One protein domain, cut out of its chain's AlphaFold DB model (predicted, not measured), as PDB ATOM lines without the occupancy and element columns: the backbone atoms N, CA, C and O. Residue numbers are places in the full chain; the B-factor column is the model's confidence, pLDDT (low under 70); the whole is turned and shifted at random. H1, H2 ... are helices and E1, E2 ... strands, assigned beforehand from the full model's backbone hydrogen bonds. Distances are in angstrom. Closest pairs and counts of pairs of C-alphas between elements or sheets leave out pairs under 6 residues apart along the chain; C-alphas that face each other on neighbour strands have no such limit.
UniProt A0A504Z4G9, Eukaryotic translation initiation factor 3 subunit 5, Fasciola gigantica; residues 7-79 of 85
ATOM      1  N   VAL A   7      21.254 -23.343 -23.063       93.44
ATOM      2  CA  VAL A   7      20.705 -22.446 -22.037       93.44
ATOM      3  C   VAL A   7      21.838 -21.879 -21.195       93.44
ATOM      4  O   VAL A   7      22.588 -22.629 -20.572       93.44
ATOM      5  N   HIS A   8      21.951 -20.558 -21.157       93.12
ATOM      6  CA  HIS A   8      22.837 -19.828 -20.261       93.12
ATOM      7  C   HIS A   8      22.003 -19.184 -19.162       93.12
ATOM      8  O   HIS A   8      21.045 -18.468 -19.438       93.12
ATOM      9  N   VAL A   9      22.368 -19.438 -17.910       94.75
ATOM     10  CA  VAL A   9      21.657 -18.908 -16.744       94.75
ATOM     11  C   VAL A   9      22.587 -17.971 -15.995       94.75
ATOM     12  O   VAL A   9      23.686 -18.366 -15.600       94.75
ATOM     13  N   HIS A  10      22.155 -16.729 -15.792       93.31
ATOM     14  CA  HIS A  10      22.903 -15.785 -14.975       93.31
ATOM     15  C   HIS A  10      22.880 -16.225 -13.499       93.31
ATOM     16  O   HIS A  10      21.818 -16.591 -12.995       93.31
ATOM     17  N   PRO A  11      24.002 -16.142 -12.754       95.75
ATOM     18  CA  PRO A  11      24.054 -16.573 -11.353       95.75
ATOM     19  C   PRO A  11      23.021 -15.897 -10.442       95.75
ATOM     20  O   PRO A  11      22.574 -16.507  -9.473       95.75
ATOM     21  N   VAL A  12      22.618 -14.663 -10.768       92.88
ATOM     22  CA  VAL A  12      21.570 -13.936 -10.035       92.88
ATOM     23  C   VAL A  12      20.245 -14.697 -10.028       92.88
ATOM     24  O   VAL A  12      19.591 -14.744  -8.999       92.88
ATOM     25  N   VAL A  13      19.899 -15.389 -11.117       93.81
ATOM     26  CA  VAL A  13      18.672 -16.192 -11.222       93.81
ATOM     27  C   VAL A  13      18.694 -17.334 -10.210       93.81
ATOM     28  O   VAL A  13      17.722 -17.559  -9.495       93.81
ATOM     29  N   LEU A  14      19.826 -18.034 -10.094       94.62
ATOM     30  CA  LEU A  14      19.983 -19.111  -9.116       94.62
ATOM     31  C   LEU A  14      19.908 -18.574  -7.682       94.62
ATOM     32  O   LEU A  14      19.241 -19.176  -6.844       94.62
ATOM     33  N   ALA A  15      20.544 -17.432  -7.411       94.88
ATOM     34  CA  ALA A  15      20.469 -16.779  -6.106       94.88
ATOM     35  C   ALA A  15      19.029 -16.371  -5.754       94.88
ATOM     36  O   ALA A  15      18.589 -16.620  -4.634       94.88
ATOM     37  N   SER A  16      18.279 -15.823  -6.714       93.50
ATOM     38  CA  SER A  16      16.871 -15.455  -6.549       93.50
ATOM     39  C   SER A  16      15.975 -16.669  -6.296       93.50
ATOM     40  O   SER A  16      15.092 -16.605  -5.445       93.50
ATOM     41  N   ILE A  17      16.212 -17.797  -6.977       93.06
ATOM     42  CA  ILE A  17      15.470 -19.047  -6.739       93.06
ATOM     43  C   ILE A  17      15.724 -19.568  -5.320       93.06
ATOM     44  O   ILE A  17      14.781 -19.965  -4.637       93.06
ATOM     45  N   VAL A  18      16.979 -19.556  -4.866       93.94
ATOM     46  CA  VAL A  18      17.329 -19.997  -3.509       93.94
ATOM     47  C   VAL A  18      16.727 -19.061  -2.459       93.94
ATOM     48  O   VAL A  18      16.091 -19.543  -1.528       93.94
ATOM     49  N   ASP A  19      16.844 -17.741  -2.622       93.00
ATOM     50  CA  ASP A  19      16.234 -16.767  -1.700       93.00
ATOM     51  C   ASP A  19      14.708 -16.935  -1.629       93.00
ATOM     52  O   ASP A  19      14.128 -16.949  -0.543       93.00
ATOM     53  N   ALA A  20      14.056 -17.160  -2.772       90.38
ATOM     54  CA  ALA A  20      12.630 -17.447  -2.826       90.38
ATOM     55  C   ALA A  20      12.259 -18.744  -2.092       90.38
ATOM     56  O   ALA A  20      11.253 -18.782  -1.383       90.38
ATOM     57  N   TYR A  21      13.069 -19.796  -2.241       90.31
ATOM     58  CA  TYR A  21      12.865 -21.061  -1.543       90.31
ATOM     59  C   TYR A  21      12.999 -20.908  -0.026       90.31
ATOM     60  O   TYR A  21      12.163 -21.423   0.712       90.31
ATOM     61  N   GLU A  22      13.995 -20.166   0.452       90.62
ATOM     62  CA  GLU A  22      14.206 -19.929   1.885       90.62
ATOM     63  C   GLU A  22      13.094 -19.073   2.518       90.62
ATOM     64  O   GLU A  22      12.782 -19.230   3.696       90.62
ATOM     65  N   ARG A  23      12.455 -18.191   1.740       88.75
ATOM     66  CA  ARG A  23      11.367 -17.306   2.202       88.75
ATOM     67  C   ARG A  23       9.961 -17.874   2.019       88.75
ATOM     68  O   ARG A  23       8.988 -17.178   2.321       88.75
ATOM     69  N   ARG A  24       9.828 -19.087   1.480       87.69
ATOM     70  CA  ARG A  24       8.520 -19.708   1.243       87.69
ATOM     71  C   ARG A  24       7.755 -19.904   2.555       87.69
ATOM     72  O   ARG A  24       8.345 -19.992   3.629       87.69
ATOM     73  N   SER A  25       6.432 -20.005   2.460       79.81
ATOM     74  CA  SER A  25       5.575 -20.255   3.622       79.81
ATOM     75  C   SER A  25       5.967 -21.549   4.339       79.81
ATOM     76  O   SER A  25       6.201 -22.572   3.691       79.81
ATOM     77  N   GLU A  26       5.985 -21.520   5.676       75.69
ATOM     78  CA  GLU A  26       6.225 -22.713   6.490       75.69
ATOM     79  C   GLU A  26       5.252 -23.836   6.097       75.69
ATOM     80  O   GLU A  26       4.036 -23.641   6.046       75.69
ATOM     81  N   GLY A  27       5.801 -25.012   5.790       73.94
ATOM     82  CA  GLY A  27       5.035 -26.185   5.363       73.94
ATOM     83  C   GLY A  27       4.846 -26.336   3.850       73.94
ATOM     84  O   GLY A  27       4.347 -27.376   3.431       73.94
ATOM     85  N   SER A  28       5.263 -25.368   3.028       77.31
ATOM     86  CA  SER A  28       5.390 -25.594   1.582       77.31
ATOM     87  C   SER A  28       6.723 -26.278   1.278       77.31
ATOM     88  O   SER A  28       7.748 -25.965   1.890       77.31
ATOM     89  N   GLU A  29       6.735 -27.227   0.346       82.25
ATOM     90  CA  GLU A  29       7.949 -27.955  -0.053       82.25
ATOM     91  C   GLU A  29       8.527 -27.459  -1.379       82.25
ATOM     92  O   GLU A  29       9.676 -27.777  -1.696       82.25
ATOM     93  N   THR A  30       7.772 -26.654  -2.133       81.75
ATOM     94  CA  THR A  30       8.173 -26.179  -3.458       81.75
ATOM     95  C   THR A  30       7.966 -24.676  -3.623       81.75
ATOM     96  O   THR A  30       7.265 -24.023  -2.856       81.75
ATOM     97  N   VAL A  31       8.645 -24.099  -4.613       84.62
ATOM     98  CA  VAL A  31       8.423 -22.722  -5.053       84.62
ATOM     99  C   VAL A  31       8.301 -22.728  -6.563       84.62
ATOM    100  O   VAL A  31       9.104 -23.343  -7.263       84.62
ATOM    101  N   VAL A  32       7.302 -22.009  -7.066       85.12
ATOM    102  CA  VAL A  32       7.060 -21.846  -8.495       85.12
ATOM    103  C   VAL A  32       7.349 -20.407  -8.898       85.12
ATOM    104  O   VAL A  32       6.856 -19.463  -8.282       85.12
ATOM    105  N   GLY A  33       8.113 -20.236  -9.974       86.25
ATOM    106  CA  GLY A  33       8.406 -18.934 -10.557       86.25
ATOM    107  C   GLY A  33       8.388 -18.942 -12.080       86.25
ATOM    108  O   GLY A  33       8.266 -19.985 -12.720       86.25
ATOM    109  N   THR A  34       8.513 -17.750 -12.654       86.38
ATOM    110  CA  THR A  34       8.687 -17.515 -14.088       86.38
ATOM    111  C   THR A  34      10.117 -17.059 -14.349       86.38
ATOM    112  O   THR A  34      10.604 -16.141 -13.690       86.38
ATOM    113  N   LEU A  35      10.782 -17.695 -15.315       90.25
ATOM    114  CA  LEU A  35      12.093 -17.279 -15.807       90.25
ATOM    115  C   LEU A  35      11.929 -16.240 -16.919       90.25
ATOM    116  O   LEU A  35      11.048 -16.366 -17.772       90.25
ATOM    117  N   LEU A  36      12.799 -15.237 -16.920       87.19
ATOM    118  CA  LEU A  36      12.831 -14.146 -17.882       87.19
ATOM    119  C   LEU A  36      14.188 -14.093 -18.576       87.19
ATOM    120  O   LEU A  36      15.236 -14.366 -17.988       87.19
ATOM    121  N   GLY A  37      14.160 -13.731 -19.852       87.62
ATOM    122  CA  GLY A  37      15.352 -13.749 -20.672       87.62
ATOM    123  C   GLY A  37      15.058 -13.586 -22.151       87.62
ATOM    124  O   GLY A  37      13.926 -13.309 -22.555       87.62
ATOM    125  N   THR A  38      16.089 -13.802 -22.959       86.12
ATOM    126  CA  THR A  38      16.007 -13.707 -24.416       86.12
ATOM    127  C   THR A  38      16.294 -15.054 -25.065       86.12
ATOM    128  O   THR A  38      16.998 -15.901 -24.514       86.12
ATOM    129  N   PHE A  39      15.729 -15.267 -26.250       85.56
ATOM    130  CA  PHE A  39      16.030 -16.425 -27.076       85.56
ATOM    131  C   PHE A  39      16.463 -15.949 -28.453       85.56
ATOM    132  O   PHE A  39      15.730 -15.236 -29.128       85.56
ATOM    133  N   GLY A  40      17.646 -16.364 -28.889       83.94
ATOM    134  CA  GLY A  40      18.167 -15.970 -30.187       83.94
ATOM    135  C   GLY A  40      19.234 -16.933 -30.675       83.94
ATOM    136  O   GLY A  40      20.066 -17.405 -29.906       83.94
ATOM    137  N   LYS A  41      19.223 -17.233 -31.978       83.12
ATOM    138  CA  LYS A  41      20.257 -18.056 -32.642       83.12
ATOM    139  C   LYS A  41      20.498 -19.425 -31.971       83.12
ATOM    140  O   LYS A  41      21.610 -19.939 -32.012       83.12
ATOM    141  N   GLY A  42      19.465 -20.016 -31.366       84.50
ATOM    142  CA  GLY A  42      19.561 -21.308 -30.674       84.50
ATOM    143  C   GLY A  42      20.134 -21.238 -29.253       84.50
ATOM    144  O   GLY A  42      20.409 -22.284 -28.669       84.50
ATOM    145  N   ILE A  43      20.300 -20.040 -28.691       87.25
ATOM    146  CA  ILE A  43      20.742 -19.818 -27.312       87.25
ATOM    147  C   ILE A  43      19.604 -19.149 -26.533       87.25
ATOM    148  O   ILE A  43      19.001 -18.188 -27.011       87.25
ATOM    149  N   ILE A  44      19.304 -19.679 -25.349       91.12
ATOM    150  CA  ILE A  44      18.392 -19.092 -24.365       91.12
ATOM    151  C   ILE A  44      19.257 -18.456 -23.279       91.12
ATOM    152  O   ILE A  44      19.982 -19.166 -22.587       91.12
ATOM    153  N   GLU A  45      19.180 -17.141 -23.114       91.75
ATOM    154  CA  GLU A  45      19.842 -16.426 -22.021       91.75
ATOM    155  C   GLU A  45      18.813 -16.055 -20.962       91.75
ATOM    156  O   GLU A  45      17.964 -15.198 -21.192       91.75
ATOM    157  N   VAL A  46      18.886 -16.707 -19.802       93.06
ATOM    158  CA  VAL A  46      18.034 -16.435 -18.643       93.06
ATOM    159  C   VAL A  46      18.737 -15.418 -17.755       93.06
ATOM    160  O   VAL A  46      19.753 -15.727 -17.124       93.06
ATOM    161  N   THR A  47      18.201 -14.205 -17.721       90.94
ATOM    162  CA  THR A  47      18.804 -13.060 -17.030       90.94
ATOM    163  C   THR A  47      18.115 -12.737 -15.714       90.94
ATOM    164  O   THR A  47      18.773 -12.201 -14.828       90.94
ATOM    165  N   ASP A  48      16.827 -13.067 -15.581       88.75
ATOM    166  CA  ASP A  48      16.040 -12.757 -14.386       88.75
ATOM    167  C   ASP A  48      14.960 -13.816 -14.106       88.75
ATOM    168  O   ASP A  48      14.688 -14.693 -14.933       88.75
ATOM    169  N   CYS A  49      14.344 -13.760 -12.929       91.12
ATOM    170  CA  CYS A  49      13.192 -14.574 -12.572       91.12
ATOM    171  C   CYS A  49      12.378 -13.950 -11.439       91.12
ATOM    172  O   CYS A  49      12.922 -13.299 -10.550       91.12
ATOM    173  N   PHE A  50      11.086 -14.261 -11.392       86.31
ATOM    174  CA  PHE A  50      10.227 -13.868 -10.279       86.31
ATOM    175  C   PHE A  50       9.324 -15.015  -9.825       86.31
ATOM    176  O   PHE A  50       8.959 -15.900 -10.600       86.31
ATOM    177  N   VAL A  51       8.942 -14.991  -8.551       84.31
ATOM    178  CA  VAL A  51       8.049 -15.987  -7.947       84.31
ATOM    179  C   VAL A  51       6.605 -15.686  -8.330       84.31
ATOM    180  O   VAL A  51       6.167 -14.537  -8.291       84.31
ATOM    181  N   VAL A  52       5.848 -16.727  -8.663       80.75
ATOM    182  CA  VAL A  52       4.408 -16.618  -8.893       80.75
ATOM    183  C   VAL A  52       3.681 -17.102  -7.645       80.75
ATOM    184  O   VAL A  52       4.014 -18.140  -7.067       80.75
ATOM    185  N   LEU A  53       2.662 -16.349  -7.231       72.44
ATOM    186  CA  LEU A  53       1.751 -16.787  -6.182       72.44
ATOM    187  C   LEU A  53       1.048 -18.065  -6.648       72.44
ATOM    188  O   LEU A  53       0.260 -18.051  -7.597       72.44
ATOM    189  N   HIS A  54       1.356 -19.169  -5.977       72.50
ATOM    190  CA  HIS A  54       0.759 -20.466  -6.237       72.50
ATOM    191  C   HIS A  54       0.105 -20.992  -4.959       72.50
ATOM    192  O   HIS A  54       0.567 -20.731  -3.847       72.50
ATOM    193  N   LYS A  55      -1.011 -21.702  -5.120       66.88
ATOM    194  CA  LYS A  55      -1.639 -22.468  -4.040       66.88
ATOM    195  C   LYS A  55      -1.495 -23.943  -4.358       66.88
ATOM    196  O   LYS A  55      -1.998 -24.404  -5.384       66.88
ATOM    197  N   GLU A  56      -0.828 -24.657  -3.466       63.88
ATOM    198  CA  GLU A  56      -0.728 -26.111  -3.506       63.88
ATOM    199  C   GLU A  56      -1.952 -26.702  -2.793       63.88
ATOM    200  O   GLU A  56      -2.244 -26.367  -1.645       63.88
ATOM    201  N   SER A  57      -2.707 -27.555  -3.483       60.19
ATOM    202  CA  SER A  57      -3.770 -28.364  -2.882       60.19
ATOM    203  C   SER A  57      -3.606 -29.803  -3.356       60.19
ATOM    204  O   SER A  57      -3.997 -30.162  -4.472       60.19
ATOM    205  N   GLY A  58      -2.950 -30.622  -2.531       68.88
ATOM    206  CA  GLY A  58      -2.521 -31.965  -2.923       68.88
ATOM    207  C   GLY A  58      -1.568 -31.908  -4.121       68.88
ATOM    208  O   GLY A  58      -0.542 -31.243  -4.060       68.88
ATOM    209  N   ASN A  59      -1.935 -32.559  -5.228       60.38
ATOM    210  CA  ASN A  59      -1.127 -32.596  -6.458       60.38
ATOM    211  C   ASN A  59      -1.473 -31.478  -7.457       60.38
ATOM    212  O   ASN A  59      -0.971 -31.479  -8.581       60.38
ATOM    213  N   ILE A  60      -2.380 -30.567  -7.100       53.31
ATOM    214  CA  ILE A  60      -2.822 -29.488  -7.983       53.31
ATOM    215  C   ILE A  60      -2.117 -28.206  -7.561       53.31
ATOM    216  O   ILE A  60      -2.291 -27.726  -6.440       53.31
ATOM    217  N   VAL A  61      -1.368 -27.629  -8.498       63.59
ATOM    218  CA  VAL A  61      -0.778 -26.300  -8.360       63.59
ATOM    219  C   VAL A  61      -1.656 -25.315  -9.120       63.59
ATOM    220  O   VAL A  61      -1.705 -25.327 -10.350       63.59
ATOM    221  N   MET A  62      -2.380 -24.470  -8.389       65.12
ATOM    222  CA  MET A  62      -3.125 -23.361  -8.985       65.12
ATOM    223  C   MET A  62      -2.215 -22.138  -9.050       65.12
ATOM    224  O   MET A  62      -1.767 -21.655  -8.012       65.12
ATOM    225  N   MET A  63      -1.946 -21.654 -10.263       67.50
ATOM    226  CA  MET A  63      -1.135 -20.459 -10.510       67.50
ATOM    227  C   MET A  63      -2.020 -19.303 -10.963       67.50
ATOM    228  O   MET A  63      -2.894 -19.477 -11.815       67.50
ATOM    229  N   ASP A  64      -1.759 -18.113 -10.430       69.94
ATOM    230  CA  ASP A  64      -2.371 -16.888 -10.928       69.94
ATOM    231  C   ASP A  64      -1.597 -16.370 -12.156       69.94
ATOM    232  O   ASP A  64      -0.595 -15.655 -12.058       69.94
ATOM    233  N   PHE A  65      -2.059 -16.766 -13.345       64.94
ATOM    234  CA  PHE A  65      -1.474 -16.332 -14.616       64.94
ATOM    235  C   PHE A  65      -1.698 -14.838 -14.910       64.94
ATOM    236  O   PHE A  65      -0.968 -14.272 -15.728       64.94
ATOM    237  N   GLU A  66      -2.680 -14.181 -14.282       66.38
ATOM    238  CA  GLU A  66      -2.879 -12.734 -14.429       66.38
ATOM    239  C   GLU A  66      -1.829 -11.959 -13.635       66.38
ATOM    240  O   GLU A  66      -1.244 -11.008 -14.160       66.38
ATOM    241  N   PHE A  67      -1.493 -12.425 -12.429       64.56
ATOM    242  CA  PHE A  67      -0.378 -11.879 -11.658       64.56
ATOM    243  C   PHE A  67       0.948 -11.984 -12.426       64.56
ATOM    244  O   PHE A  67       1.674 -10.996 -12.543       64.56
ATOM    245  N   GLY A  68       1.232 -13.144 -13.030       62.50
ATOM    246  CA  GLY A  68       2.443 -13.338 -13.836       62.50
ATOM    247  C   GLY A  68       2.544 -12.379 -15.031       62.50
ATOM    248  O   GLY A  68       3.617 -11.842 -15.310       62.50
ATOM    249  N   LYS A  69       1.422 -12.090 -15.705       67.88
ATOM    250  CA  LYS A  69       1.376 -11.103 -16.798       67.88
ATOM    251  C   LYS A  69       1.633  -9.680 -16.305       67.88
ATOM    252  O   LYS A  69       2.381  -8.951 -16.953       67.88
ATOM    253  N   ASN A  70       1.038  -9.297 -15.177       67.06
ATOM    254  CA  ASN A  70       1.218  -7.968 -14.593       67.06
ATOM    255  C   ASN A  70       2.661  -7.760 -14.109       67.06
ATOM    256  O   ASN A  70       3.252  -6.714 -14.370       67.06
ATOM    257  N   MET A  71       3.264  -8.778 -13.490       68.50
ATOM    258  CA  MET A  71       4.659  -8.734 -13.048       68.50
ATOM    259  C   MET A  71       5.623  -8.623 -14.234       68.50
ATOM    260  O   MET A  71       6.500  -7.766 -14.233       68.50
ATOM    261  N   GLY A  72       5.386  -9.382 -15.309       62.22
ATOM    262  CA  GLY A  72       6.152  -9.245 -16.551       62.22
ATOM    263  C   GLY A  72       6.023  -7.865 -17.214       62.22
ATOM    264  O   GLY A  72       6.939  -7.426 -17.905       62.22
ATOM    265  N   GLN A  73       4.913  -7.145 -17.014       67.25
ATOM    266  CA  GLN A  73       4.772  -5.759 -17.478       67.25
ATOM    267  C   GLN A  73       5.534  -4.761 -16.601       67.25
ATOM    268  O   GLN A  73       6.112  -3.819 -17.139       67.25
ATOM    269  N   LEU A  74       5.552  -4.961 -15.282       65.62
ATOM    270  CA  LEU A  74       6.310  -4.122 -14.349       65.62
ATOM    271  C   LEU A  74       7.819  -4.287 -14.555       65.62
ATOM    272  O   LEU A  74       8.536  -3.297 -14.667       65.62
ATOM    273  N   GLU A  75       8.276  -5.524 -14.725       66.81
ATOM    274  CA  GLU A  75       9.649  -5.865 -15.111       66.81
ATOM    275  C   GLU A  75      10.098  -5.106 -16.371       66.81
ATOM    276  O   GLU A  75      11.175  -4.517 -16.386       66.81
ATOM    277  N   ARG A  76       9.240  -4.998 -17.399       63.25
ATOM    278  CA  ARG A  76       9.541  -4.221 -18.622       63.25
ATOM    279  C   ARG A  76       9.743  -2.727 -18.374       63.25
ATOM    280  O   ARG A  76      10.434  -2.080 -19.157       63.25
ATOM    281  N   GLN A  77       9.116  -2.162 -17.344       66.12
ATOM    282  CA  GLN A  77       9.305  -0.752 -16.997       66.12
ATOM    283  C   GLN A  77      10.652  -0.515 -16.307       66.12
ATOM    284  O   GLN A  77      11.227   0.561 -16.454       66.12
ATOM    285  N   VAL A  78      11.156  -1.514 -15.576       65.81
ATOM    286  CA  VAL A  78      12.422  -1.439 -14.832       65.81
ATOM    287  C   VAL A  78      13.609  -1.839 -15.713       65.81
ATOM    288  O   VAL A  78      14.666  -1.214 -15.638       65.81
ATOM    289  N   LEU A  79      13.425  -2.829 -16.591       63.56
ATOM    290  CA  LEU A  79      14.439  -3.361 -17.498       63.56
ATOM    291  C   LEU A  79      13.912  -3.372 -18.948       63.56
ATOM    292  O   LEU A  79      13.346  -4.361 -19.419       63.56
TER     293      LEU A  79
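Overview. This is residues 7 to 79 of the 85 residues of the protein "Eukaryotic translation initiation factor 3 subunit 5" of Fasciola gigantica (UniProt A0A504Z4G9). A long, strongly twisted hairpin of E2 and E3 runs between two helices, H1 along E3 and H2 only grazing the sheet, while short E1 lies beside E3 and a small second hairpin, E4 and E5, lies toward one end. The printed part has 73 residues, with two named helices and five named strands in the order E1 H1 E2 E3 E4 E5 H2. One sheet, in the order E1 E3 E2, is mixed, the other, E4 and E5, is antiparallel, and the class is mixed, helices and strands. The whole is elongated, spanning 40 by 24 by 23 A, and only just loose, close to compact, with a radius of gyration of the C-alphas of 13.6 A.

Arrangement. E1, residues 7 to 9, is an edge strand parallel to E3, residues 43 to 51; N 8 and O 44 are 2.8 A apart, within hydrogen-bond range. H1, residues 11 to 22, is on the sheet over E3 at a height of 8.3 A, along the strands at 25 degrees on the local plane; the closest C-alphas of H1 and E3, Val 13 and Asp 48, are 5.4 A apart. E2, residues 33 to 40, forms an antiparallel hairpin with E3, N 36 and O 48 being within hydrogen-bond range at 2.8 A. E3 bends by 58 degrees at residue 47 and runs on into E4, residues 54 to 57, at 72 degrees. E4 forms a hairpin with E5, residues 60 to 63; N 55 and O 62 are within hydrogen-bond range at 3.0 A. H2, residues 65 to 78, only grazes the three-stranded sheet with residues 68 to 75; its closest C-alphas to E2 are Gly 68 and Thr 34, 7.5 A. H1 and H2 are apart, and in both every O i to N i+4 pair is within hydrogen-bond range.

Along the chain. E1 begins at C-alpha 7 (20.705, -22.446, -22.037). From first to last C-alpha H1 measures 16.8 A, E2 22.1 A, E3 23.5 A and H2 20.4 A. H2 ends at C-alpha 78 (12.422, -1.439, -14.832).

Size, cuts and confidence. The C-alphas farthest apart, Glu 26 and Lys 41, are 41.8 A apart. The printed part has no cut and no long link. Residues 55 to 79 have pLDDT under 70.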